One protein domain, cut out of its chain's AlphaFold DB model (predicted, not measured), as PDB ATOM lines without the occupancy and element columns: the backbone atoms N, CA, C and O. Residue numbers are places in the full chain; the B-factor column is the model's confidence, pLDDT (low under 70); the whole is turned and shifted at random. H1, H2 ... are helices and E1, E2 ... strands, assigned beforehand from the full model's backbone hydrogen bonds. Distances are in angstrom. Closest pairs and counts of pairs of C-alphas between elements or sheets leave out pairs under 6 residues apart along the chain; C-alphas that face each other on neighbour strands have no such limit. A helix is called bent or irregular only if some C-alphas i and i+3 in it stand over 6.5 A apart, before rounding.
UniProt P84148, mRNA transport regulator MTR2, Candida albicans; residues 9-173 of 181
ATOM      1  N   LEU A   9      19.537 -12.178  -6.081       94.10
ATOM      2  CA  LEU A   9      20.615 -11.269  -6.469       94.10
ATOM      3  C   LEU A   9      20.112  -9.846  -6.690       94.10
ATOM      4  O   LEU A   9      20.731  -8.911  -6.196       94.10
ATOM      5  N   GLU A  10      18.978  -9.643  -7.362       94.53
ATOM      6  CA  GLU A  10      18.496  -8.285  -7.651       94.53
ATOM      7  C   GLU A  10      18.214  -7.453  -6.384       94.53
ATOM      8  O   GLU A  10      18.715  -6.324  -6.297       94.53
ATOM      9  N   PRO A  11      17.475  -7.956  -5.368       94.20
ATOM     10  CA  PRO A  11      17.310  -7.231  -4.111       94.20
ATOM     11  C   PRO A  11      18.640  -6.974  -3.397       94.20
ATOM     12  O   PRO A  11      18.831  -5.897  -2.832       94.20
ATOM     13  N   PHE A  12      19.567  -7.936  -3.425       95.01
ATOM     14  CA  PHE A  12      20.906  -7.764  -2.864       95.01
ATOM     15  C   PHE A  12      21.680  -6.641  -3.569       95.01
ATOM     16  O   PHE A  12      22.154  -5.729  -2.900       95.01
ATOM     17  N   LEU A  13      21.733  -6.635  -4.902       96.70
ATOM     18  CA  LEU A  13      22.429  -5.614  -5.688       96.70
ATOM     19  C   LEU A  13      21.848  -4.218  -5.453       96.70
ATOM     20  O   LEU A  13      22.595  -3.257  -5.282       96.70
ATOM     21  N   LYS A  14      20.517  -4.096  -5.380       96.18
ATOM     22  CA  LYS A  14      19.858  -2.824  -5.045       96.18
ATOM     23  C   LYS A  14      20.231  -2.339  -3.643       96.18
ATOM     24  O   LYS A  14      20.508  -1.153  -3.481       96.18
ATOM     25  N   ARG A  15      20.275  -3.233  -2.647       95.03
ATOM     26  CA  ARG A  15      20.730  -2.901  -1.282       95.03
ATOM     27  C   ARG A  15      22.207  -2.509  -1.254       95.03
ATOM     28  O   ARG A  15      22.555  -1.519  -0.618       95.03
ATOM     29  N   PHE A  16      23.054  -3.234  -1.981       96.24
ATOM     30  CA  PHE A  16      24.475  -2.932  -2.089       96.24
ATOM     31  C   PHE A  16      24.709  -1.546  -2.705       96.24
ATOM     32  O   PHE A  16      25.406  -0.727  -2.110       96.24
ATOM     33  N   LEU A  17      24.062  -1.231  -3.829       97.47
ATOM     34  CA  LEU A  17      24.135   0.100  -4.444       97.47
ATOM     35  C   LEU A  17      23.597   1.194  -3.511       97.47
ATOM     36  O   LEU A  17      24.235   2.233  -3.356       97.47
ATOM     37  N   ALA A  18      22.491   0.936  -2.807       95.60
ATOM     38  CA  ALA A  18      21.969   1.862  -1.804       95.60
ATOM     39  C   ALA A  18      22.967   2.112  -0.657       95.60
ATOM     40  O   ALA A  18      23.037   3.231  -0.152       95.60
ATOM     41  N   SER A  19      23.781   1.115  -0.280       95.53
ATOM     42  CA  SER A  19      24.855   1.289   0.710       95.53
ATOM     43  C   SER A  19      25.946   2.257   0.232       95.53
ATOM     44  O   SER A  19      26.530   2.974   1.040       95.53
ATOM     45  N   LEU A  20      26.203   2.329  -1.079       97.05
ATOM     46  CA  LEU A  20      27.154   3.278  -1.669       97.05
ATOM     47  C   LEU A  20      26.574   4.697  -1.767       97.05
ATOM     48  O   LEU A  20      27.333   5.666  -1.788       97.05
ATOM     49  N   ASP A  21      25.248   4.825  -1.787       96.10
ATOM     50  CA  ASP A  21      24.504   6.085  -1.907       96.10
ATOM     51  C   ASP A  21      24.071   6.682  -0.564       96.10
ATOM     52  O   ASP A  21      23.372   7.697  -0.532       96.10
ATOM     53  N   LEU A  22      24.474   6.074   0.558       93.17
ATOM     54  CA  LEU A  22      24.083   6.544   1.884       93.17
ATOM     55  C   LEU A  22      24.454   8.017   2.081       93.17
ATOM     56  O   LEU A  22      25.603   8.426   1.899       93.17
ATOM     57  N   LEU A  23      23.468   8.793   2.518       90.63
ATOM     58  CA  LEU A  23      23.613  10.166   2.988       90.63
ATOM     59  C   LEU A  23      23.974  10.159   4.472       90.63
ATOM     60  O   LEU A  23      23.333   9.446   5.241       90.63
ATOM     61  N   TYR A  24      24.943  10.984   4.880       88.26
ATOM     62  CA  TYR A  24      25.304  11.115   6.296       88.26
ATOM     63  C   TYR A  24      24.117  11.592   7.146       88.26
ATOM     64  O   TYR A  24      23.858  11.063   8.224       88.26
ATOM     65  N   THR A  25      23.355  12.558   6.629       80.95
ATOM     66  CA  THR A  25      22.200  13.141   7.316       80.95
ATOM     67  C   THR A  25      20.918  12.868   6.557       80.95
ATOM     68  O   THR A  25      20.856  13.055   5.343       80.95
ATOM     69  N   GLN A  26      19.872  12.470   7.278       71.00
ATOM     70  CA  GLN A  26      18.515  12.405   6.747       71.00
ATOM     71  C   GLN A  26      17.715  13.598   7.289       71.00
ATOM     72  O   GLN A  26      17.935  14.001   8.432       71.00
ATOM     73  N   PRO A  27      16.758  14.163   6.528       63.31
ATOM     74  CA  PRO A  27      16.009  15.353   6.949       63.31
ATOM     75  C   PRO A  27      15.310  15.227   8.313       63.31
ATOM     76  O   PRO A  27      15.006  16.232   8.947       63.31
ATOM     77  N   THR A  28      15.037  14.000   8.763       66.60
ATOM     78  CA  THR A  28      14.239  13.703   9.961       66.60
ATOM     79  C   THR A  28      15.012  12.996  11.072       66.60
ATOM     80  O   THR A  28      14.461  12.787  12.149       66.60
ATOM     81  N   SER A  29      16.268  12.602  10.846       69.87
ATOM     82  CA  SER A  29      17.076  11.907  11.854       69.87
ATOM     83  C   SER A  29      18.566  11.972  11.526       69.87
ATOM     84  O   SER A  29      18.959  12.065  10.363       69.87
ATOM     85  N   GLN A  30      19.400  11.911  12.564       73.59
ATOM     86  CA  GLN A  30      20.817  11.579  12.433       73.59
ATOM     87  C   GLN A  30      20.946  10.058  12.576       73.59
ATOM     88  O   GLN A  30      20.914   9.566  13.704       73.59
ATOM     89  N   PRO A  31      21.014   9.293  11.470       80.18
ATOM     90  CA  PRO A  31      21.037   7.832  11.546       80.18
ATOM     91  C   PRO A  31      22.355   7.285  12.110       80.18
ATOM     92  O   PRO A  31      22.398   6.133  12.535       80.18
ATOM     93  N   PHE A  32      23.420   8.093  12.127       88.81
ATOM     94  CA  PHE A  32      24.760   7.669  12.519       88.81
ATOM     95  C   PHE A  32      25.265   8.480  13.721       88.81
ATOM     96  O   PHE A  32      25.200   9.710  13.686       88.81
ATOM     97  N   PRO A  33      25.799   7.835  14.775       86.86
ATOM     98  CA  PRO A  33      26.325   8.542  15.945       86.86
ATOM     99  C   PRO A  33      27.564   9.401  15.645       86.86
ATOM    100  O   PRO A  33      27.806  10.385  16.339       86.86
ATOM    101  N   ASN A  34      28.367   9.033  14.644       89.77
ATOM    102  CA  ASN A  34      29.584   9.748  14.241       89.77
ATOM    103  C   ASN A  34      29.967   9.440  12.779       89.77
ATOM    104  O   ASN A  34      29.347   8.599  12.122       89.77
ATOM    105  N   VAL A  35      30.980  10.133  12.255       89.79
ATOM    106  CA  VAL A  35      31.442   9.973  10.864       89.79
ATOM    107  C   VAL A  35      31.996   8.570  10.618       89.79
ATOM    108  O   VAL A  35      31.772   7.999   9.554       89.79
ATOM    109  N   GLU A  36      32.658   7.976  11.607       91.60
ATOM    110  CA  GLU A  36      33.228   6.634  11.523       91.60
ATOM    111  C   GLU A  36      32.129   5.586  11.330       91.60
ATOM    112  O   GLU A  36      32.199   4.758  10.423       91.60
ATOM    113  N   SER A  37      31.064   5.662  12.128       92.21
ATOM    114  CA  SER A  37      29.909   4.769  12.026       92.21
ATOM    115  C   SER A  37      29.206   4.901  10.678       92.21
ATOM    116  O   SER A  37      28.833   3.888  10.100       92.21
ATOM    117  N   TYR A  38      29.110   6.111  10.120       93.12
ATOM    118  CA  TYR A  38      28.618   6.318   8.760       93.12
ATOM    119  C   TYR A  38      29.534   5.679   7.713       93.12
ATOM    120  O   TYR A  38      29.069   4.914   6.868       93.12
ATOM    121  N   ALA A  39      30.841   5.942   7.793       93.43
ATOM    122  CA  ALA A  39      31.822   5.422   6.848       93.43
ATOM    123  C   ALA A  39      31.816   3.886   6.803       93.43
ATOM    124  O   ALA A  39      31.894   3.306   5.722       93.43
ATOM    125  N   THR A  40      31.633   3.224   7.952       93.54
ATOM    126  CA  THR A  40      31.552   1.754   8.024       93.54
ATOM    127  C   THR A  40      30.338   1.148   7.314       93.54
ATOM    128  O   THR A  40      30.359  -0.045   7.003       93.54
ATOM    129  N   GLN A  41      29.300   1.941   7.027       94.26
ATOM    130  CA  GLN A  41      28.104   1.480   6.314       94.26
ATOM    131  C   GLN A  41      28.261   1.531   4.792       94.26
ATOM    132  O   GLN A  41      27.562   0.809   4.080       94.26
ATOM    133  N   LEU A  42      29.197   2.340   4.285       95.62
ATOM    134  CA  LEU A  42      29.500   2.407   2.857       95.62
ATOM    135  C   LEU A  42      30.061   1.054   2.403       95.62
ATOM    136  O   LEU A  42      31.100   0.607   2.891       95.62
ATOM    137  N   GLY A  43      29.360   0.367   1.498       95.34
ATOM    138  CA  GLY A  43      29.767  -0.964   1.039       95.34
ATOM    139  C   GLY A  43      29.857  -1.986   2.178       95.34
ATOM    140  O   GLY A  43      30.766  -2.816   2.188       95.34
ATOM    141  N   SER A  44      28.952  -1.924   3.160       94.79
ATOM    142  CA  SER A  44      28.980  -2.769   4.366       94.79
ATOM    143  C   SER A  44      29.027  -4.276   4.075       94.79
ATOM    144  O   SER A  44      29.582  -5.024   4.883       94.79
ATOM    145  N   ASN A  45      28.536  -4.709   2.907       95.68
ATOM    146  CA  ASN A  45      28.572  -6.101   2.451       95.68
ATOM    147  C   ASN A  45      29.955  -6.608   2.010       95.68
ATOM    148  O   ASN A  45      30.113  -7.810   1.786       95.68
ATOM    149  N   LEU A  46      30.956  -5.735   1.878       96.99
ATOM    150  CA  LEU A  46      32.338  -6.131   1.605       96.99
ATOM    151  C   LEU A  46      32.925  -6.885   2.802       96.99
ATOM    152  O   LEU A  46      32.734  -6.481   3.951       96.99
ATOM    153  N   LYS A  47      33.665  -7.959   2.529       96.34
ATOM    154  CA  LYS A  47      34.533  -8.624   3.506       96.34
ATOM    155  C   LYS A  47      35.791  -7.799   3.735       96.34
ATOM    156  O   LYS A  47      36.307  -7.146   2.831       96.34
ATOM    157  N   ARG A  48      36.356  -7.877   4.938       94.83
ATOM    158  CA  ARG A  48      37.668  -7.258   5.227       94.83
ATOM    159  C   ARG A  48      38.765  -7.727   4.264       94.83
ATOM    160  O   ARG A  48      39.615  -6.943   3.858       94.83
ATOM    161  N   SER A  49      38.708  -8.998   3.862       93.13
ATOM    162  CA  SER A  49      39.638  -9.630   2.921       93.13
ATOM    163  C   SER A  49      39.195  -9.558   1.455       93.13
ATOM    164  O   SER A  49      39.724 -10.317   0.642       93.13
ATOM    165  N   SER A  50      38.207  -8.727   1.099       95.73
ATOM    166  CA  SER A  50      37.753  -8.638  -0.292       95.73
ATOM    167  C   SER A  50      38.870  -8.168  -1.221       95.73
ATOM    168  O   SER A  50      39.587  -7.212  -0.913       95.73
ATOM    169  N   ALA A  51      38.965  -8.773  -2.404       97.10
ATOM    170  CA  ALA A  51      39.734  -8.198  -3.501       97.10
ATOM    171  C   ALA A  51      38.929  -7.042  -4.110       97.10
ATOM    172  O   ALA A  51      37.845  -7.264  -4.647       97.10
ATOM    173  N   ILE A  52      39.417  -5.806  -3.988       97.99
ATOM    174  CA  ILE A  52      38.697  -4.618  -4.459       97.99
ATOM    175  C   ILE A  52      39.519  -3.914  -5.534       97.99
ATOM    176  O   ILE A  52      40.668  -3.539  -5.299       97.99
ATOM    177  N   ILE A  53      38.913  -3.700  -6.697       98.03
ATOM    178  CA  ILE A  53      39.466  -2.944  -7.818       98.03
ATOM    179  C   ILE A  53      38.471  -1.837  -8.158       98.03
ATOM    180  O   ILE A  53      37.279  -2.091  -8.318       98.03
ATOM    181  N   VAL A  54      38.958  -0.601  -8.263       97.16
ATOM    182  CA  VAL A  54      38.151   0.547  -8.694       97.16
ATOM    183  C   VAL A  54      38.839   1.196  -9.884       97.16
ATOM    184  O   VAL A  54      39.981   1.635  -9.780       97.16
ATOM    185  N   ASN A  55      38.162   1.225 -11.030       96.11
ATOM    186  CA  ASN A  55      38.668   1.745 -12.299       96.11
ATOM    187  C   ASN A  55      40.055   1.183 -12.682       96.11
ATOM    188  O   ASN A  55      40.971   1.912 -13.058       96.11
ATOM    189  N   GLY A  56      40.241  -0.132 -12.513       95.20
ATOM    190  CA  GLY A  56      41.511  -0.814 -12.785       95.20
ATOM    191  C   GLY A  56      42.611  -0.595 -11.738       95.20
ATOM    192  O   GLY A  56      43.693  -1.157 -11.885       95.20
ATOM    193  N   GLN A  57      42.352   0.174 -10.676       96.41
ATOM    194  CA  GLN A  57      43.290   0.390  -9.575       96.41
ATOM    195  C   GLN A  57      42.939  -0.527  -8.393       96.41
ATOM    196  O   GLN A  57      41.892  -0.335  -7.763       96.41
ATOM    197  N   PRO A  58      43.773  -1.532  -8.071       96.92
ATOM    198  CA  PRO A  58      43.532  -2.393  -6.923       96.92
ATOM    199  C   PRO A  58      43.734  -1.629  -5.609       96.92
ATOM    200  O   PRO A  58      44.655  -0.821  -5.462       96.92
ATOM    201  N   ILE A  59      42.886  -1.911  -4.624       96.21
ATOM    202  CA  ILE A  59      43.080  -1.484  -3.238       96.21
ATOM    203  C   ILE A  59      43.911  -2.558  -2.538       96.21
ATOM    204  O   ILE A  59      43.469  -3.695  -2.390       96.21
ATOM    205  N   ILE A  60      45.129  -2.192  -2.143       92.95
ATOM    206  CA  ILE A  60      46.099  -3.104  -1.533       92.95
ATOM    207  C   ILE A  60      46.051  -2.910  -0.013       92.95
ATOM    208  O   ILE A  60      46.255  -1.783   0.446       92.95
ATOM    209  N   PRO A  61      45.809  -3.967   0.783       92.15
ATOM    210  CA  PRO A  61      45.749  -3.843   2.233       92.15
ATOM    211  C   PRO A  61      47.112  -3.424   2.796       92.15
ATOM    212  O   PRO A  61      48.164  -3.766   2.253       92.15
ATOM    213  N   SER A  62      47.098  -2.695   3.907       92.25
ATOM    214  CA  SER A  62      48.288  -2.347   4.683       92.25
ATOM    215  C   SER A  62      48.236  -3.055   6.042       92.25
ATOM    216  O   SER A  62      47.171  -3.529   6.442       92.25
ATOM    217  N   PRO A  63      49.344  -3.127   6.802       91.74
ATOM    218  CA  PRO A  63      49.321  -3.708   8.146       91.74
ATOM    219  C   PRO A  63      48.325  -3.037   9.109       91.74
ATOM    220  O   PRO A  63      47.937  -3.647  10.100       91.74
ATOM    221  N   GLN A  64      47.928  -1.786   8.843       92.06
ATOM    222  CA  GLN A  64      47.001  -1.011   9.670       92.06
ATOM    223  C   GLN A  64      45.562  -1.010   9.134       92.06
ATOM    224  O   GLN A  64      44.634  -0.786   9.909       92.06
ATOM    225  N   GLU A  65      45.364  -1.218   7.829       92.72
ATOM    226  CA  GLU A  65      44.069  -1.045   7.168       92.72
ATOM    227  C   GLU A  65      43.801  -2.160   6.156       92.72
ATOM    228  O   GLU A  65      44.521  -2.308   5.163       92.72
ATOM    229  N   ASP A  66      42.717  -2.903   6.379       94.93
ATOM    230  CA  ASP A  66      42.222  -3.887   5.422       94.93
ATOM    231  C   ASP A  66      41.616  -3.230   4.161       94.93
ATOM    232  O   ASP A  66      41.415  -2.011   4.090       94.93
ATOM    233  N   CYS A  67      41.345  -4.040   3.131       94.42
ATOM    234  CA  CYS A  67      40.837  -3.553   1.846       94.42
ATOM    235  C   CYS A  67      39.505  -2.808   1.995       94.42
ATOM    236  O   CYS A  67      39.288  -1.788   1.337       94.42
ATOM    237  N   LYS A  68      38.617  -3.310   2.864       96.63
ATOM    238  CA  LYS A  68      37.298  -2.723   3.111       96.63
ATOM    239  C   LYS A  68      37.433  -1.339   3.727       96.63
ATOM    240  O   LYS A  68      36.825  -0.396   3.225       96.63
ATOM    241  N   LEU A  69      38.251  -1.192   4.768       95.22
ATOM    242  CA  LEU A  69      38.464   0.092   5.428       95.22
ATOM    243  C   LEU A  69      39.064   1.124   4.465       95.22
ATOM    244  O   LEU A  69      38.598   2.264   4.410       95.22
ATOM    245  N   GLN A  70      40.056   0.728   3.663       95.36
ATOM    246  CA  GLN A  70      40.633   1.618   2.652       95.36
ATOM    247  C   GLN A  70      39.610   2.031   1.588       95.36
ATOM    248  O   GLN A  70      39.562   3.202   1.204       95.36
ATOM    249  N   PHE A  71      38.773   1.095   1.125       96.82
ATOM    250  CA  PHE A  71      37.674   1.403   0.214       96.82
ATOM    251  C   PHE A  71      36.712   2.419   0.832       96.82
ATOM    252  O   PHE A  71      36.424   3.437   0.210       96.82
ATOM    253  N   GLN A  72      36.273   2.192   2.070       96.07
ATOM    254  CA  GLN A  72      35.342   3.068   2.783       96.07
ATOM    255  C   GLN A  72      35.883   4.489   2.939       96.07
ATOM    256  O   GLN A  72      35.164   5.449   2.668       96.07
ATOM    257  N   LYS A  73      37.164   4.638   3.293       93.79
ATOM    258  CA  LYS A  73      37.826   5.948   3.382       93.79
ATOM    259  C   LYS A  73      37.877   6.663   2.034       93.79
ATOM    260  O   LYS A  73      37.533   7.840   1.958       93.79
ATOM    261  N   LYS A  74      38.268   5.958   0.966       93.91
ATOM    262  CA  LYS A  74      38.306   6.522  -0.393       93.91
ATOM    263  C   LYS A  74      36.907   6.903  -0.877       93.91
ATOM    264  O   LYS A  74      36.723   7.984  -1.425       93.91
ATOM    265  N   TRP A  75      35.910   6.053  -0.635       95.45
ATOM    266  CA  TRP A  75      34.527   6.308  -1.032       95.45
ATOM    267  C   TRP A  75      33.911   7.478  -0.257       95.45
ATOM    268  O   TRP A  75      33.201   8.287  -0.846       95.45
ATOM    269  N   LEU A  76      34.235   7.634   1.032       93.61
ATOM    270  CA  LEU A  76      33.804   8.768   1.859       93.61
ATOM    271  C   LEU A  76      34.264  10.122   1.293       93.61
ATOM    272  O   LEU A  76      33.537  11.108   1.393       93.61
ATOM    273  N   GLN A  77      35.448  10.163   0.677       91.61
ATOM    274  CA  GLN A  77      36.013  11.369   0.064       91.61
ATOM    275  C   GLN A  77      35.367  11.734  -1.279       91.61
ATOM    276  O   GLN A  77      35.545  12.853  -1.757       91.61
ATOM    277  N   THR A  78      34.615  10.818  -1.898       93.28
ATOM    278  CA  THR A  78      33.901  11.108  -3.147       93.28
ATOM    279  C   THR A  78      32.728  12.066  -2.908       93.28
ATOM    280  O   THR A  78      32.198  12.138  -1.791       93.28
ATOM    281  N   PRO A  79      32.270  12.793  -3.942       94.33
ATOM    282  CA  PRO A  79      30.966  13.433  -3.895       94.33
ATOM    283  C   PRO A  79      29.865  12.399  -3.652       94.33
ATOM    284  O   PRO A  79      30.019  11.208  -3.940       94.33
ATOM    285  N   LEU A  80      28.727  12.856  -3.138       94.99
ATOM    286  CA  LEU A  80      27.567  11.989  -2.978       94.99
ATOM    287  C   LEU A  80      27.201  11.334  -4.321       94.99
ATOM    288  O   LEU A  80      27.139  12.012  -5.343       94.99
ATOM    289  N   SER A  81      26.935  10.030  -4.314       96.81
ATOM    290  CA  SER A  81      26.500   9.274  -5.491       96.81
ATOM    291  C   SER A  81      25.006   8.957  -5.451       96.81
ATOM    292  O   SER A  81      24.373   8.969  -4.396       96.81
ATOM    293  N   SER A  82      24.443   8.666  -6.620       97.38
ATOM    294  CA  SER A  82      23.129   8.053  -6.789       97.38
ATOM    295  C   SER A  82      23.219   7.055  -7.937       97.38
ATOM    296  O   SER A  82      23.404   7.445  -9.092       97.38
ATOM    297  N   HIS A  83      23.106   5.772  -7.616       98.44
ATOM    298  CA  HIS A  83      23.153   4.668  -8.560       98.44
ATOM    299  C   HIS A  83      21.748   4.248  -8.986       98.44
ATOM    300  O   HIS A  83      20.764   4.367  -8.255       98.44
ATOM    301  N   GLN A  84      21.663   3.698 -10.189       98.15
ATOM    302  CA  GLN A  84      20.493   2.994 -10.681       98.15
ATOM    303  C   GLN A  84      20.957   1.741 -11.425       98.15
ATOM    304  O   GLN A  84      21.614   1.842 -12.462       98.15
ATOM    305  N   LEU A  85      20.594   0.572 -10.892       98.29
ATOM    306  CA  LEU A  85      20.817  -0.722 -11.537       98.29
ATOM    307  C   LEU A  85      20.096  -0.750 -12.893       98.29
ATOM    308  O   LEU A  85      18.911  -0.410 -12.957       98.29
ATOM    309  N   THR A  86      20.797  -1.132 -13.962       97.80
ATOM    310  CA  THR A  86      20.221  -1.214 -15.317       97.80
ATOM    311  C   THR A  86      20.023  -2.652 -15.772       97.80
ATOM    312  O   THR A  86      19.006  -2.958 -16.388       97.80
ATOM    313  N   SER A  87      20.973  -3.530 -15.462       97.30
ATOM    314  CA  SER A  87      20.956  -4.946 -15.832       97.30
ATOM    315  C   SER A  87      21.857  -5.736 -14.893       97.30
ATOM    316  O   SER A  87      22.812  -5.189 -14.347       97.30
ATOM    317  N   TYR A  88      21.569  -7.020 -14.719       97.47
ATOM    318  CA  TYR A  88      22.445  -7.943 -14.011       97.47
ATOM    319  C   TYR A  88      22.344  -9.338 -14.620       97.47
ATOM    320  O   TYR A  88      21.337  -9.678 -15.240       97.47
ATOM    321  N   ASP A  89      23.394 -10.115 -14.419       96.09
ATOM    322  CA  ASP A  89      23.478 -11.538 -14.694       96.09
ATOM    323  C   ASP A  89      24.287 -12.195 -13.569       96.09
ATOM    324  O   ASP A  89      25.135 -11.553 -12.938       96.09
ATOM    325  N   GLY A  90      24.013 -13.458 -13.268       95.55
ATOM    326  CA  GLY A  90      24.659 -14.142 -12.160       95.55
ATOM    327  C   GLY A  90      24.649 -15.653 -12.303       95.55
ATOM    328  O   GLY A  90      23.634 -16.260 -12.625       95.55
ATOM    329  N   HIS A  91      25.780 -16.275 -11.987       94.54
ATOM    330  CA  HIS A  91      25.957 -17.720 -12.036       94.54
ATOM    331  C   HIS A  91      26.373 -18.250 -10.671       94.54
ATOM    332  O   HIS A  91      27.382 -17.818 -10.110       94.54
ATOM    333  N   LEU A  92      25.621 -19.218 -10.144       93.86
ATOM    334  CA  LEU A  92      26.063 -20.006  -8.997       93.86
ATOM    335  C   LEU A  92      27.162 -20.959  -9.462       93.86
ATOM    336  O   LEU A  92      26.929 -21.762 -10.366       93.86
ATOM    337  N   ILE A  93      28.340 -20.894  -8.848       93.15
ATOM    338  CA  ILE A  93      29.433 -21.811  -9.163       93.15
ATOM    339  C   ILE A  93      29.279 -23.072  -8.296       93.15
ATOM    340  O   ILE A  93      29.365 -22.991  -7.066       93.15
ATOM    341  N   PRO A  94      29.030 -24.256  -8.891       90.42
ATOM    342  CA  PRO A  94      28.827 -25.473  -8.117       90.42
ATOM    343  C   PRO A  94      30.071 -25.840  -7.301       90.42
ATOM    344  O   PRO A  94      31.185 -25.860  -7.819       90.42
ATOM    345  N   GLY A  95      29.872 -26.165  -6.023       91.94
ATOM    346  CA  GLY A  95      30.934 -26.633  -5.127       91.94
ATOM    347  C   GLY A  95      31.764 -25.538  -4.450       91.94
ATOM    348  O   GLY A  95      32.525 -25.862  -3.544       91.94
ATOM    349  N   THR A  96      31.607 -24.263  -4.824       92.88
ATOM    350  CA  THR A  96      32.298 -23.149  -4.144       92.88
ATOM    351  C   THR A  96      31.417 -22.422  -3.130       92.88
ATOM    352  O   THR A  96      31.950 -21.735  -2.264       92.88
ATOM    353  N   GLY A  97      30.089 -22.550  -3.234       91.59
ATOM    354  CA  GLY A  97      29.141 -21.805  -2.397       91.59
ATOM    355  C   GLY A  97      29.129 -20.302  -2.701       91.59
ATOM    356  O   GLY A  97      28.879 -19.492  -1.810       91.59
ATOM    357  N   THR A  98      29.451 -19.912  -3.939       94.96
ATOM    358  CA  THR A  98      29.543 -18.503  -4.353       94.96
ATOM    359  C   THR A  98      28.843 -18.248  -5.681       94.96
ATOM    360  O   THR A  98      28.949 -19.050  -6.611       94.96
ATOM    361  N   PHE A  99      28.229 -17.078  -5.818       95.98
ATOM    362  CA  PHE A  99      27.806 -16.529  -7.100       95.98
ATOM    363  C   PHE A  99      28.905 -15.656  -7.710       95.98
ATOM    364  O   PHE A  99      29.533 -14.853  -7.017       95.98
ATOM    365  N   VAL A 100      29.085 -15.768  -9.023       96.89
ATOM    366  CA  VAL A 100      29.746 -14.743  -9.839       96.89
ATOM    367  C   VAL A 100      28.646 -13.886 -10.438       96.89
ATOM    368  O   VAL A 100      27.766 -14.411 -11.115       96.89
ATOM    369  N   VAL A 101      28.674 -12.586 -10.163       97.54
ATOM    370  CA  VAL A 101      27.625 -11.644 -10.559       97.54
ATOM    371  C   VAL A 101      28.246 -10.543 -11.395       97.54
ATOM    372  O   VAL A 101      29.225  -9.927 -10.984       97.54
ATOM    373  N   HIS A 102      27.653 -10.272 -12.543       98.10
ATOM    374  CA  HIS A 102      27.981  -9.132 -13.379       98.10
ATOM    375  C   HIS A 102      26.771  -8.213 -13.415       98.10
ATOM    376  O   HIS A 102      25.664  -8.649 -13.728       98.10
ATOM    377  N   PHE A 103      26.951  -6.934 -13.114       98.20
ATOM    378  CA  PHE A 103      25.872  -5.975 -13.263       98.20
ATOM    379  C   PHE A 103      26.353  -4.676 -13.880       98.20
ATOM    380  O   PHE A 103      27.457  -4.202 -13.622       98.20
ATOM    381  N   SER A 104      25.460  -4.071 -14.651       98.35
ATOM    382  CA  SER A 104      25.647  -2.728 -15.168       98.35
ATOM    383  C   SER A 104      24.712  -1.783 -14.427       98.35
ATOM    384  O   SER A 104      23.577  -2.117 -14.057       98.35
ATOM    385  N   ALA A 105      25.207  -0.583 -14.178       98.48
ATOM    386  CA  ALA A 105      24.463   0.476 -13.534       98.48
ATOM    387  C   ALA A 105      24.805   1.809 -14.189       98.48
ATOM    388  O   ALA A 105      25.819   1.971 -14.866       98.48
ATOM    389  N   LYS A 106      23.955   2.798 -13.942       98.25
ATOM    390  CA  LYS A 106      24.318   4.195 -14.143       98.25
ATOM    391  C   LYS A 106      24.483   4.868 -12.791       98.25
ATOM    392  O   LYS A 106      23.725   4.583 -11.865       98.25
ATOM    393  N   VAL A 107      25.450   5.767 -12.683       98.31
ATOM    394  CA  VAL A 107      25.685   6.566 -11.477       98.31
ATOM    395  C   VAL A 107      25.723   8.035 -11.843       98.31
ATOM    396  O   VAL A 107      26.247   8.418 -12.882       98.31
ATOM    397  N   ARG A 108      25.144   8.874 -11.003       97.52
ATOM    398  CA  ARG A 108      25.334  10.322 -11.050       97.52
ATOM    399  C   ARG A 108      25.915  10.760  -9.721       97.52
ATOM    400  O   ARG A 108      25.699  10.108  -8.701       97.52
ATOM    401  N   PHE A 109      26.620  11.871  -9.739       97.10
ATOM    402  CA  PHE A 109      27.278  12.409  -8.562       97.10
ATOM    403  C   PHE A 109      26.797  13.826  -8.287       97.10
ATOM    404  O   PHE A 109      26.364  14.532  -9.206       97.10
ATOM    405  N   ASP A 110      26.881  14.225  -7.026       95.27
ATOM    406  CA  ASP A 110      26.702  15.606  -6.622       95.27
ATOM    407  C   ASP A 110      27.863  16.455  -7.153       95.27
ATOM    408  O   ASP A 110      29.036  16.169  -6.930       95.27
ATOM    409  N   GLN A 111      27.515  17.495  -7.899       94.49
ATOM    410  CA  GLN A 111      28.427  18.454  -8.506       94.49
ATOM    411  C   GLN A 111      28.377  19.813  -7.792       94.49
ATOM    412  O   GLN A 111      28.858  20.808  -8.324       94.49
ATOM    413  N   SER A 112      27.839  19.861  -6.566       92.23
ATOM    414  CA  SER A 112      27.803  21.056  -5.708       92.23
ATOM    415  C   SER A 112      29.180  21.559  -5.240       92.23
ATOM    416  O   SER A 112      29.255  22.592  -4.577       92.23
ATOM    417  N   GLY A 113      30.263  20.840  -5.555       88.60
ATOM    418  CA  GLY A 113      31.618  21.135  -5.076       88.60
ATOM    419  C   GLY A 113      31.900  20.612  -3.665       88.60
ATOM    420  O   GLY A 113      32.899  21.000  -3.060       88.60
ATOM    421  N   ARG A 114      31.031  19.739  -3.138       89.67
ATOM    422  CA  ARG A 114      31.130  19.183  -1.787       89.67
ATOM    423  C   ARG A 114      31.351  17.678  -1.794       89.67
ATOM    424  O   ARG A 114      30.844  16.968  -2.661       89.67
ATOM    425  N   ASN A 115      32.066  17.179  -0.791       89.60
ATOM    426  CA  ASN A 115      32.098  15.743  -0.509       89.60
ATOM    427  C   ASN A 115      30.855  15.292   0.288       89.60
ATOM    428  O   ASN A 115      29.988  16.096   0.640       89.60
ATOM    429  N   ARG A 116      30.776  13.997   0.623       90.92
ATOM    430  CA  ARG A 116      29.673  13.413   1.418       90.92
ATOM    431  C   ARG A 116      29.470  14.034   2.805       90.92
ATOM    432  O   ARG A 116      28.380  13.915   3.358       90.92
ATOM    433  N   LEU A 117      30.491  14.687   3.361       88.43
ATOM    434  CA  LEU A 117      30.447  15.377   4.655       88.43
ATOM    435  C   LEU A 117      30.137  16.878   4.515       88.43
ATOM    436  O   LEU A 117      30.137  17.614   5.501       88.43
ATOM    437  N   GLY A 118      29.843  17.343   3.297       85.23
ATOM    438  CA  GLY A 118      29.543  18.742   3.011       85.23
ATOM    439  C   GLY A 118      30.774  19.652   3.037       85.23
ATOM    440  O   GLY A 118      30.624  20.876   3.058       85.23
ATOM    441  N   GLU A 119      31.982  19.085   3.058       85.14
ATOM    442  CA  GLU A 119      33.230  19.841   2.989       85.14
ATOM    443  C   GLU A 119      33.427  20.355   1.563       85.14
ATOM    444  O   GLU A 119      33.247  19.606   0.603       85.14
ATOM    445  N   SER A 120      33.783  21.634   1.440       86.49
ATOM    446  CA  SER A 120      34.021  22.320   0.167       86.49
ATOM    447  C   SER A 120      35.490  22.723   0.052       86.49
ATOM    448  O   SER A 120      36.164  22.941   1.063       86.49
ATOM    449  N   ALA A 121      35.966  22.879  -1.183       87.30
ATOM    450  CA  ALA A 121      37.272  23.462  -1.487       87.30
ATOM    451  C   ALA A 121      37.298  25.003  -1.367       87.30
ATOM    452  O   ALA A 121      38.332  25.619  -1.627       87.30
ATOM    453  N   ASP A 122      36.181  25.631  -0.985       87.16
ATOM    454  CA  ASP A 122      36.103  27.076  -0.765       87.16
ATOM    455  C   ASP A 122      37.091  27.536   0.320       87.16
ATOM    456  O   ASP A 122      37.166  26.961   1.407       87.16
ATOM    457  N   LEU A 123      37.818  28.625   0.041       85.32
ATOM    458  CA  LEU A 123      38.780  29.223   0.978       85.32
ATOM    459  C   LEU A 123      38.109  29.740   2.259       85.32
ATOM    460  O   LEU A 123      38.710  29.721   3.332       85.32
ATOM    461  N   PHE A 124      36.863  30.204   2.141       79.63
ATOM    462  CA  PHE A 124      36.048  30.639   3.267       79.63
ATOM    463  C   PHE A 124      35.065  29.535   3.621       79.63
ATOM    464  O   PHE A 124      34.030  29.372   2.978       79.63
ATOM    465  N   GLN A 125      35.383  28.783   4.666       70.66
ATOM    466  CA  GLN A 125      34.439  27.839   5.236       70.66
ATOM    467  C   GLN A 125      33.694  28.526   6.378       70.66
ATOM    468  O   GLN A 125      34.288  28.887   7.392       70.66
ATOM    469  N   GLU A 126      32.382  28.699   6.231       68.68
ATOM    470  CA  GLU A 126      31.544  29.026   7.382       68.68
ATOM    471  C   GLU A 126      31.709  27.920   8.441       68.68
ATOM    472  O   GLU A 126      31.690  26.724   8.112       68.68
ATOM    473  N   ASN A 127      31.856  28.312   9.714       69.70
ATOM    474  CA  ASN A 127      31.940  27.418  10.881       69.70
ATOM    475  C   ASN A 127      30.579  26.767  11.198       69.70
ATOM    476  O   ASN A 127      30.089  26.778  12.325       69.70
ATOM    477  N   ASN A 128      29.953  26.203  10.175       70.63
ATOM    478  CA  ASN A 128      28.703  25.480  10.257       70.63
ATOM    479  C   ASN A 128      28.985  24.028  10.662       70.63
ATOM    480  O   ASN A 128      29.954  23.415  10.206       70.63
ATOM    481  N   SER A 129      28.119  23.462  11.503       75.30
ATOM    482  CA  SER A 129      28.162  22.036  11.850       75.30
ATOM    483  C   SER A 129      28.116  21.160  10.586       75.30
ATOM    484  O   SER A 129      27.500  21.548   9.588       75.30
ATOM    485  N   ILE A 130      28.712  19.961  10.627       73.07
ATOM    486  CA  ILE A 130      28.633  18.985   9.520       73.07
ATOM    487  C   ILE A 130      27.168  18.771   9.111       73.07
ATOM    488  O   ILE A 130      26.849  18.823   7.931       73.07
ATOM    489  N   VAL A 131      26.259  18.693  10.089       71.37
ATOM    490  CA  VAL A 131      24.811  18.545   9.870       71.37
ATOM    491  C   VAL A 131      24.223  19.649   8.989       71.37
ATOM    492  O   VAL A 131      23.468  19.381   8.059       71.37
ATOM    493  N   SER A 132      24.578  20.907   9.248       71.95
ATOM    494  CA  SER A 132      24.140  22.028   8.404       71.95
ATOM    495  C   SER A 132      24.777  22.010   7.012       71.95
ATOM    496  O   SER A 132      24.141  22.440   6.051       71.95
ATOM    497  N   LYS A 133      26.008  21.500   6.879       74.44
ATOM    498  CA  LYS A 133      26.709  21.415   5.588       74.44
ATOM    499  C   LYS A 133      26.129  20.320   4.687       74.44
ATOM    500  O   LYS A 133      26.063  20.526   3.474       74.44
ATOM    501  N   THR A 134      25.672  19.210   5.265       75.49
ATOM    502  CA  THR A 134      25.107  18.052   4.550       75.49
ATOM    503  C   THR A 134      23.603  18.149   4.287       75.49
ATOM    504  O   THR A 134      23.091  17.425   3.442       75.49
ATOM    505  N   ASN A 135      22.883  19.061   4.948       75.31
ATOM    506  CA  ASN A 135      21.449  19.298   4.711       75.31
ATOM    507  C   ASN A 135      21.139  20.082   3.419       75.31
ATOM    508  O   ASN A 135      19.982  20.421   3.160       75.31
ATOM    509  N   GLN A 136      22.145  20.392   2.601       78.52
ATOM    510  CA  GLN A 136      21.930  21.045   1.314       78.52
ATOM    511  C   GLN A 136      21.498  20.035   0.250       78.52
ATOM    512  O   GLN A 136      21.997  18.914   0.186       78.52
ATOM    513  N   ARG A 137      20.552  20.438  -0.605       86.34
ATOM    514  CA  ARG A 137      20.074  19.590  -1.700       86.34
ATOM    515  C   ARG A 137      21.216  19.363  -2.706       86.34
ATOM    516  O   ARG A 137      21.755  20.356  -3.192       86.34
ATOM    517  N   PRO A 138      21.534  18.109  -3.075       91.09
ATOM    518  CA  PRO A 138      22.590  17.829  -4.043       91.09
ATOM    519  C   PRO A 138      22.234  18.362  -5.436       91.09
ATOM    520  O   PRO A 138      21.066  18.334  -5.850       91.09
ATOM    521  N   ILE A 139      23.253  18.802  -6.172       94.00
ATOM    522  CA  ILE A 139      23.162  19.227  -7.571       94.00
ATOM    523  C   ILE A 139      23.655  18.065  -8.428       94.00
ATOM    524  O   ILE A 139      24.847  17.881  -8.643       94.00
ATOM    525  N   TRP A 140      22.725  17.243  -8.900       96.46
ATOM    526  CA  TRP A 140      23.068  16.055  -9.673       96.46
ATOM    527  C   TRP A 140      23.588  16.394 -11.070       96.46
ATOM    528  O   TRP A 140      22.893  17.053 -11.843       96.46
ATOM    529  N   GLY A 141      24.766  15.869 -11.404       95.98
ATOM    530  CA  GLY A 141      25.308  15.907 -12.759       95.98
ATOM    531  C   GLY A 141      24.730  14.845 -13.699       95.98
ATOM    532  O   GLY A 141      23.785  14.117 -13.373       95.98
ATOM    533  N   SER A 142      25.359  14.739 -14.869       97.29
ATOM    534  CA  SER A 142      25.055  13.738 -15.895       97.29
ATOM    535  C   SER A 142      25.374  12.307 -15.450       97.29
ATOM    536  O   SER A 142      26.199  12.064 -14.566       97.29
ATOM    537  N   TRP A 143      24.688  11.342 -16.066       97.98
ATOM    538  CA  TRP A 143      24.855   9.920 -15.769       97.98
ATOM    539  C   TRP A 143      26.151   9.369 -16.368       97.98
ATOM    540  O   TRP A 143      26.396   9.478 -17.567       97.98
ATOM    541  N   PHE A 144      26.935   8.712 -15.529       98.36
ATOM    542  CA  PHE A 144      28.048   7.848 -15.886       98.36
ATOM    543  C   PHE A 144      27.546   6.420 -16.092       98.36
ATOM    544  O   PHE A 144      26.607   5.988 -15.419       98.36
ATOM    545  N   GLY A 145      28.194   5.681 -16.989       98.16
ATOM    546  CA  GLY A 145      28.016   4.235 -17.125       98.16
ATOM    547  C   GLY A 145      29.012   3.497 -16.241       98.16
ATOM    548  O   GLY A 145      30.180   3.888 -16.176       98.16
ATOM    549  N   VAL A 146      28.551   2.455 -15.559       98.21
ATOM    550  CA  VAL A 146      29.357   1.633 -14.657       98.21
ATOM    551  C   VAL A 146      29.095   0.165 -14.943       98.21
ATOM    552  O   VAL A 146      27.947  -0.248 -15.117       98.21
ATOM    553  N   ASP A 147      30.169  -0.608 -14.942       98.00
ATOM    554  CA  ASP A 147      30.147  -2.058 -14.986       98.00
ATOM    555  C   ASP A 147      30.844  -2.626 -13.751       98.00
ATOM    556  O   ASP A 147      31.908  -2.138 -13.350       98.00
ATOM    557  N   VAL A 148      30.212  -3.604 -13.105       98.47
ATOM    558  CA  VAL A 148      30.697  -4.168 -11.848       98.47
ATOM    559  C   VAL A 148      30.636  -5.684 -11.877       98.47
ATOM    560  O   VAL A 148      29.584  -6.283 -12.100       98.47
ATOM    561  N   ASN A 149      31.767  -6.303 -11.547       98.30
ATOM    562  CA  ASN A 149      31.877  -7.740 -11.340       98.30
ATOM    563  C   ASN A 149      32.036  -8.028  -9.849       98.30
ATOM    564  O   ASN A 149      32.924  -7.477  -9.194       98.30
ATOM    565  N   LEU A 150      31.188  -8.903  -9.313       97.90
ATOM    566  CA  LEU A 150      31.217  -9.346  -7.928       97.90
ATOM    567  C   LEU A 150      31.410 -10.861  -7.837       97.90
ATOM    568  O   LEU A 150      30.877 -11.626  -8.639       97.90
ATOM    569  N   VAL A 151      32.096 -11.294  -6.784       97.38
ATOM    570  CA  VAL A 151      32.010 -12.672  -6.285       97.38
ATOM    571  C   VAL A 151      31.379 -12.602  -4.908       97.38
ATOM    572  O   VAL A 151      31.940 -11.956  -4.024       97.38
ATOM    573  N   VAL A 152      30.227 -13.235  -4.711       96.57
ATOM    574  CA  VAL A 152      29.457 -13.158  -3.459       96.57
ATOM    575  C   VAL A 152      29.151 -14.547  -2.923       96.57
ATOM    576  O   VAL A 152      29.001 -15.482  -3.703       96.57
ATOM    577  N   ASP A 153      29.082 -14.703  -1.607       94.77
ATOM    578  CA  ASP A 153      28.660 -15.967  -0.993       94.77
ATOM    579  C   ASP A 153      27.202 -16.294  -1.350       94.77
ATOM    580  O   ASP A 153      26.398 -15.398  -1.594       94.77
ATOM    581  N   GLU A 154      26.832 -17.574  -1.330       91.04
ATOM    582  CA  GLU A 154      25.471 -18.034  -1.647       91.04
ATOM    583  C   GLU A 154      24.384 -17.479  -0.708       91.04
ATOM    584  O   GLU A 154      23.220 -17.361  -1.088       91.04
ATOM    585  N   ASN A 155      24.765 -17.059   0.502       87.79
ATOM    586  CA  ASN A 155      23.872 -16.508   1.521       87.79
ATOM    587  C   ASN A 155      23.534 -15.021   1.285       87.79
ATOM    588  O   ASN A 155      23.540 -14.222   2.220       87.79
ATOM    589  N   VAL A 156      23.209 -14.632   0.046       85.46
ATOM    590  CA  VAL A 156      23.029 -13.223  -0.376       85.46
ATOM    591  C   VAL A 156      21.903 -12.462   0.340       85.46
ATOM    592  O   VAL A 156      21.870 -11.229   0.340       85.46
ATOM    593  N   MET A 157      20.963 -13.179   0.957       78.87
ATOM    594  CA  MET A 157      19.868 -12.573   1.720       78.87
ATOM    595  C   MET A 157      20.251 -12.218   3.153       78.87
ATOM    596  O   MET A 157      19.565 -11.394   3.757       78.87
ATOM    597  N   GLN A 158      21.323 -12.801   3.695       78.73
ATOM    598  CA  GLN A 158      21.780 -12.472   5.039       78.73
ATOM    599  C   GLN A 158      22.486 -11.117   5.030       78.73
ATOM    600  O   GLN A 158      23.335 -10.841   4.181       78.73
ATOM    601  N   ASP A 159      22.131 -10.266   5.988       77.59
ATOM    602  CA  ASP A 159      22.886  -9.047   6.235       77.59
ATOM    603  C   ASP A 159      24.256  -9.437   6.798       77.59
ATOM    604  O   ASP A 159      24.358 -10.108   7.825       77.59
ATOM    605  N   GLY A 160      25.320  -9.052   6.099       89.19
ATOM    606  CA  GLY A 160      26.674  -9.416   6.488       89.19
ATOM    607  C   GLY A 160      27.716  -9.125   5.419       89.19
ATOM    608  O   GLY A 160      27.414  -8.630   4.329       89.19
ATOM    609  N   GLU A 161      28.959  -9.445   5.766       94.44
ATOM    610  CA  GLU A 161      30.122  -9.364   4.889       94.44
ATOM    611  C   GLU A 161      30.173 -10.589   3.961       94.44
ATOM    612  O   GLU A 161      30.718 -11.630   4.322       94.44
ATOM    613  N   ILE A 162      29.587 -10.475   2.769       95.41
ATOM    614  CA  ILE A 162      29.380 -11.596   1.833       95.41
ATOM    615  C   ILE A 162      30.073 -11.413   0.480       95.41
ATOM    616  O   ILE A 162      30.179 -12.365  -0.288       95.41
ATOM    617  N   ILE A 163      30.568 -10.214   0.164       97.12
ATOM    618  CA  ILE A 163      31.269  -9.948  -1.098       97.12
ATOM    619  C   ILE A 163      32.742 -10.339  -0.941       97.12
ATOM    620  O   ILE A 163      33.479  -9.722  -0.177       97.12
ATOM    621  N   ASN A 164      33.198 -11.344  -1.683       96.73
ATOM    622  CA  ASN A 164      34.593 -11.796  -1.730       96.73
ATOM    623  C   ASN A 164      35.457 -10.953  -2.672       96.73
ATOM    624  O   ASN A 164      36.647 -10.774  -2.429       96.73
ATOM    625  N   SER A 165      34.877 -10.441  -3.754       97.63
ATOM    626  CA  SER A 165      35.592  -9.639  -4.746       97.63
ATOM    627  C   SER A 165      34.663  -8.607  -5.362       97.63
ATOM    628  O   SER A 165      33.493  -8.909  -5.593       97.63
ATOM    629  N   MET A 166      35.197  -7.424  -5.653       98.31
ATOM    630  CA  MET A 166      34.521  -6.352  -6.375       98.31
ATOM    631  C   MET A 166      35.482  -5.700  -7.370       98.31
ATOM    632  O   MET A 166      36.494  -5.133  -6.968       98.31
ATOM    633  N   ASP A 167      35.132  -5.724  -8.653       98.41
ATOM    634  CA  ASP A 167      35.766  -4.915  -9.698       98.41
ATOM    635  C   ASP A 167      34.741  -3.906 -10.217       98.41
ATOM    636  O   ASP A 167      33.801  -4.289 -10.906       98.41
ATOM    637  N   TYR A 168      34.889  -2.642  -9.821       98.17
ATOM    638  CA  TYR A 168      33.992  -1.536 -10.157       98.17
ATOM    639  C   TYR A 168      34.656  -0.645 -11.210       98.17
ATOM    640  O   TYR A 168      35.682  -0.022 -10.929       98.17
ATOM    641  N   ARG A 169      34.082  -0.525 -12.413       97.96
ATOM    642  CA  ARG A 169      34.679   0.243 -13.520       97.96
ATOM    643  C   ARG A 169      33.694   1.201 -14.158       97.96
ATOM    644  O   ARG A 169      32.546   0.857 -14.413       97.96
ATOM    645  N   PHE A 170      34.172   2.393 -14.488       97.58
ATOM    646  CA  PHE A 170      33.411   3.321 -15.314       97.58
ATOM    647  C   PHE A 170      33.560   2.931 -16.786       97.58
ATOM    648  O   PHE A 170      34.673   2.784 -17.287       97.58
ATOM    649  N   THR A 171      32.438   2.766 -17.478       97.22
ATOM    650  CA  THR A 171      32.383   2.411 -18.905       97.22
ATOM    651  C   THR A 171      31.998   3.590 -19.790       97.22
ATOM    652  O   THR A 171      32.351   3.618 -20.966       97.22
ATOM    653  N   TYR A 172      31.314   4.589 -19.230       97.21
ATOM    654  CA  TYR A 172      30.984   5.835 -19.914       97.21
ATOM    655  C   TYR A 172      31.161   7.027 -18.974       97.21
ATOM    656  O   TYR A 172      30.634   7.032 -17.860       97.21
ATOM    657  N   VAL A 173      31.870   8.049 -19.456       96.45
ATOM    658  CA  VAL A 173      32.079   9.324 -18.765       96.45
ATOM    659  C   VAL A 173      31.446  10.433 -19.611       96.45
ATOM    660  O   VAL A 173      31.874  10.641 -20.747       96.45
TER     661      VAL A 173
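AT A GLANCE: This is residues 9 to 173 of the 181 residues of the protein "mRNA transport regulator MTR2" of Candida albicans (UniProt P84148). One twisted sheet of six strands, several of them long and bent, makes a wall, with H1 packed on one of its faces and H3 packed on E1 towards the E2 edge. The tip of the hairpin E3 and E4 lies at one end of the long axis, the long link 110 to 129 with little H4 at the other. The 165 printed residues hold four named helices and six named strands, in the order H1 H2 E1 E2 H3 E3 E4 H4 E5 E6; the sheet runs E2 E1 E6 E5 E4 E3, mixed, and the class is mixed, helices and strands. The whole is compact, with a radius of gyration of the C-alphas of 16.5 A, yet elongated in outline, 57 by 35 by 32 A.

HOW THE PARTS SIT: Start in the sheet with E5, residues 144 to 153, and E4, residues 98 to 109, antiparallel neighbours with N 103 and O 148 2.9 A apart. Beyond E4 comes the edge strand E3, residues 81 to 93, its hairpin partner, where N 89 and O 102 are 2.8 A apart. On the other side of E5 find E6, residues 163 to 172, antiparallel to it and a hairpin with it, with N 167 and O 149 at 2.9 A. E1, residues 46 to 54, is parallel to E6, with N 53 and O 166 at 2.8 A. E1 forms a hairpin with the edge strand E2, residues 57 to 59, where N 59 and O 52 are 2.8 A apart. These N and O pairs are within hydrogen-bond range. H1, residues 9 to 20, is on one face of the sheet, making two layers, helix and sheet, at a height of 6.0 A; its closest C-alphas to E3 are Leu 17 and His 83, 6.2 A apart. H3, residues 67 to 76, is on the sheet over E1, at a height of 6.8 A, slantwise to the strands at 54 degrees on the local plane; the closest C-alphas are Arg 48 and Lys 68, 5.0 A apart. H2, residues 35 to 39, only just touches H3, with 3 pairs of C-alphas within 8 A, Ala 39 and Gln 72 closest at 5.9 A. H4, residues 130 to 134, is not on the sheet and is apart from H1, H2 and H3. In H1, H2, H3 and H4 every O i to N i+4 pair is within hydrogen-bond range.

IN THESE COORDINATES: Find C-alpha 9 at (20.615, -11.269, -6.469), from where H1 runs 16.7 A to C-alpha 20; H3 measures 14.2 A. E3 starts at C-alpha 81, (26.500, 9.274, -5.491), and spans 31.4 A, bending by 70 degrees at residue 86; E4 spans 31.3 A and bends by 60 degrees at 106. E5 spans 28.1 A, E1 13.6 A with a bend of 115 degrees at 49, and E6 24.6 A, ending at C-alpha 172, (30.984, 5.835, -19.914).

THE WHOLE: The C-alphas of Gly 95 and Phe 124 are the farthest apart, 58.1 A. The printed part has no cut; its long links are H1 to H2 and E4 to H4. Mean pLDDT of the printed part is 91.6; look for values under 70 at residues 27 to 29 and 126 to 127.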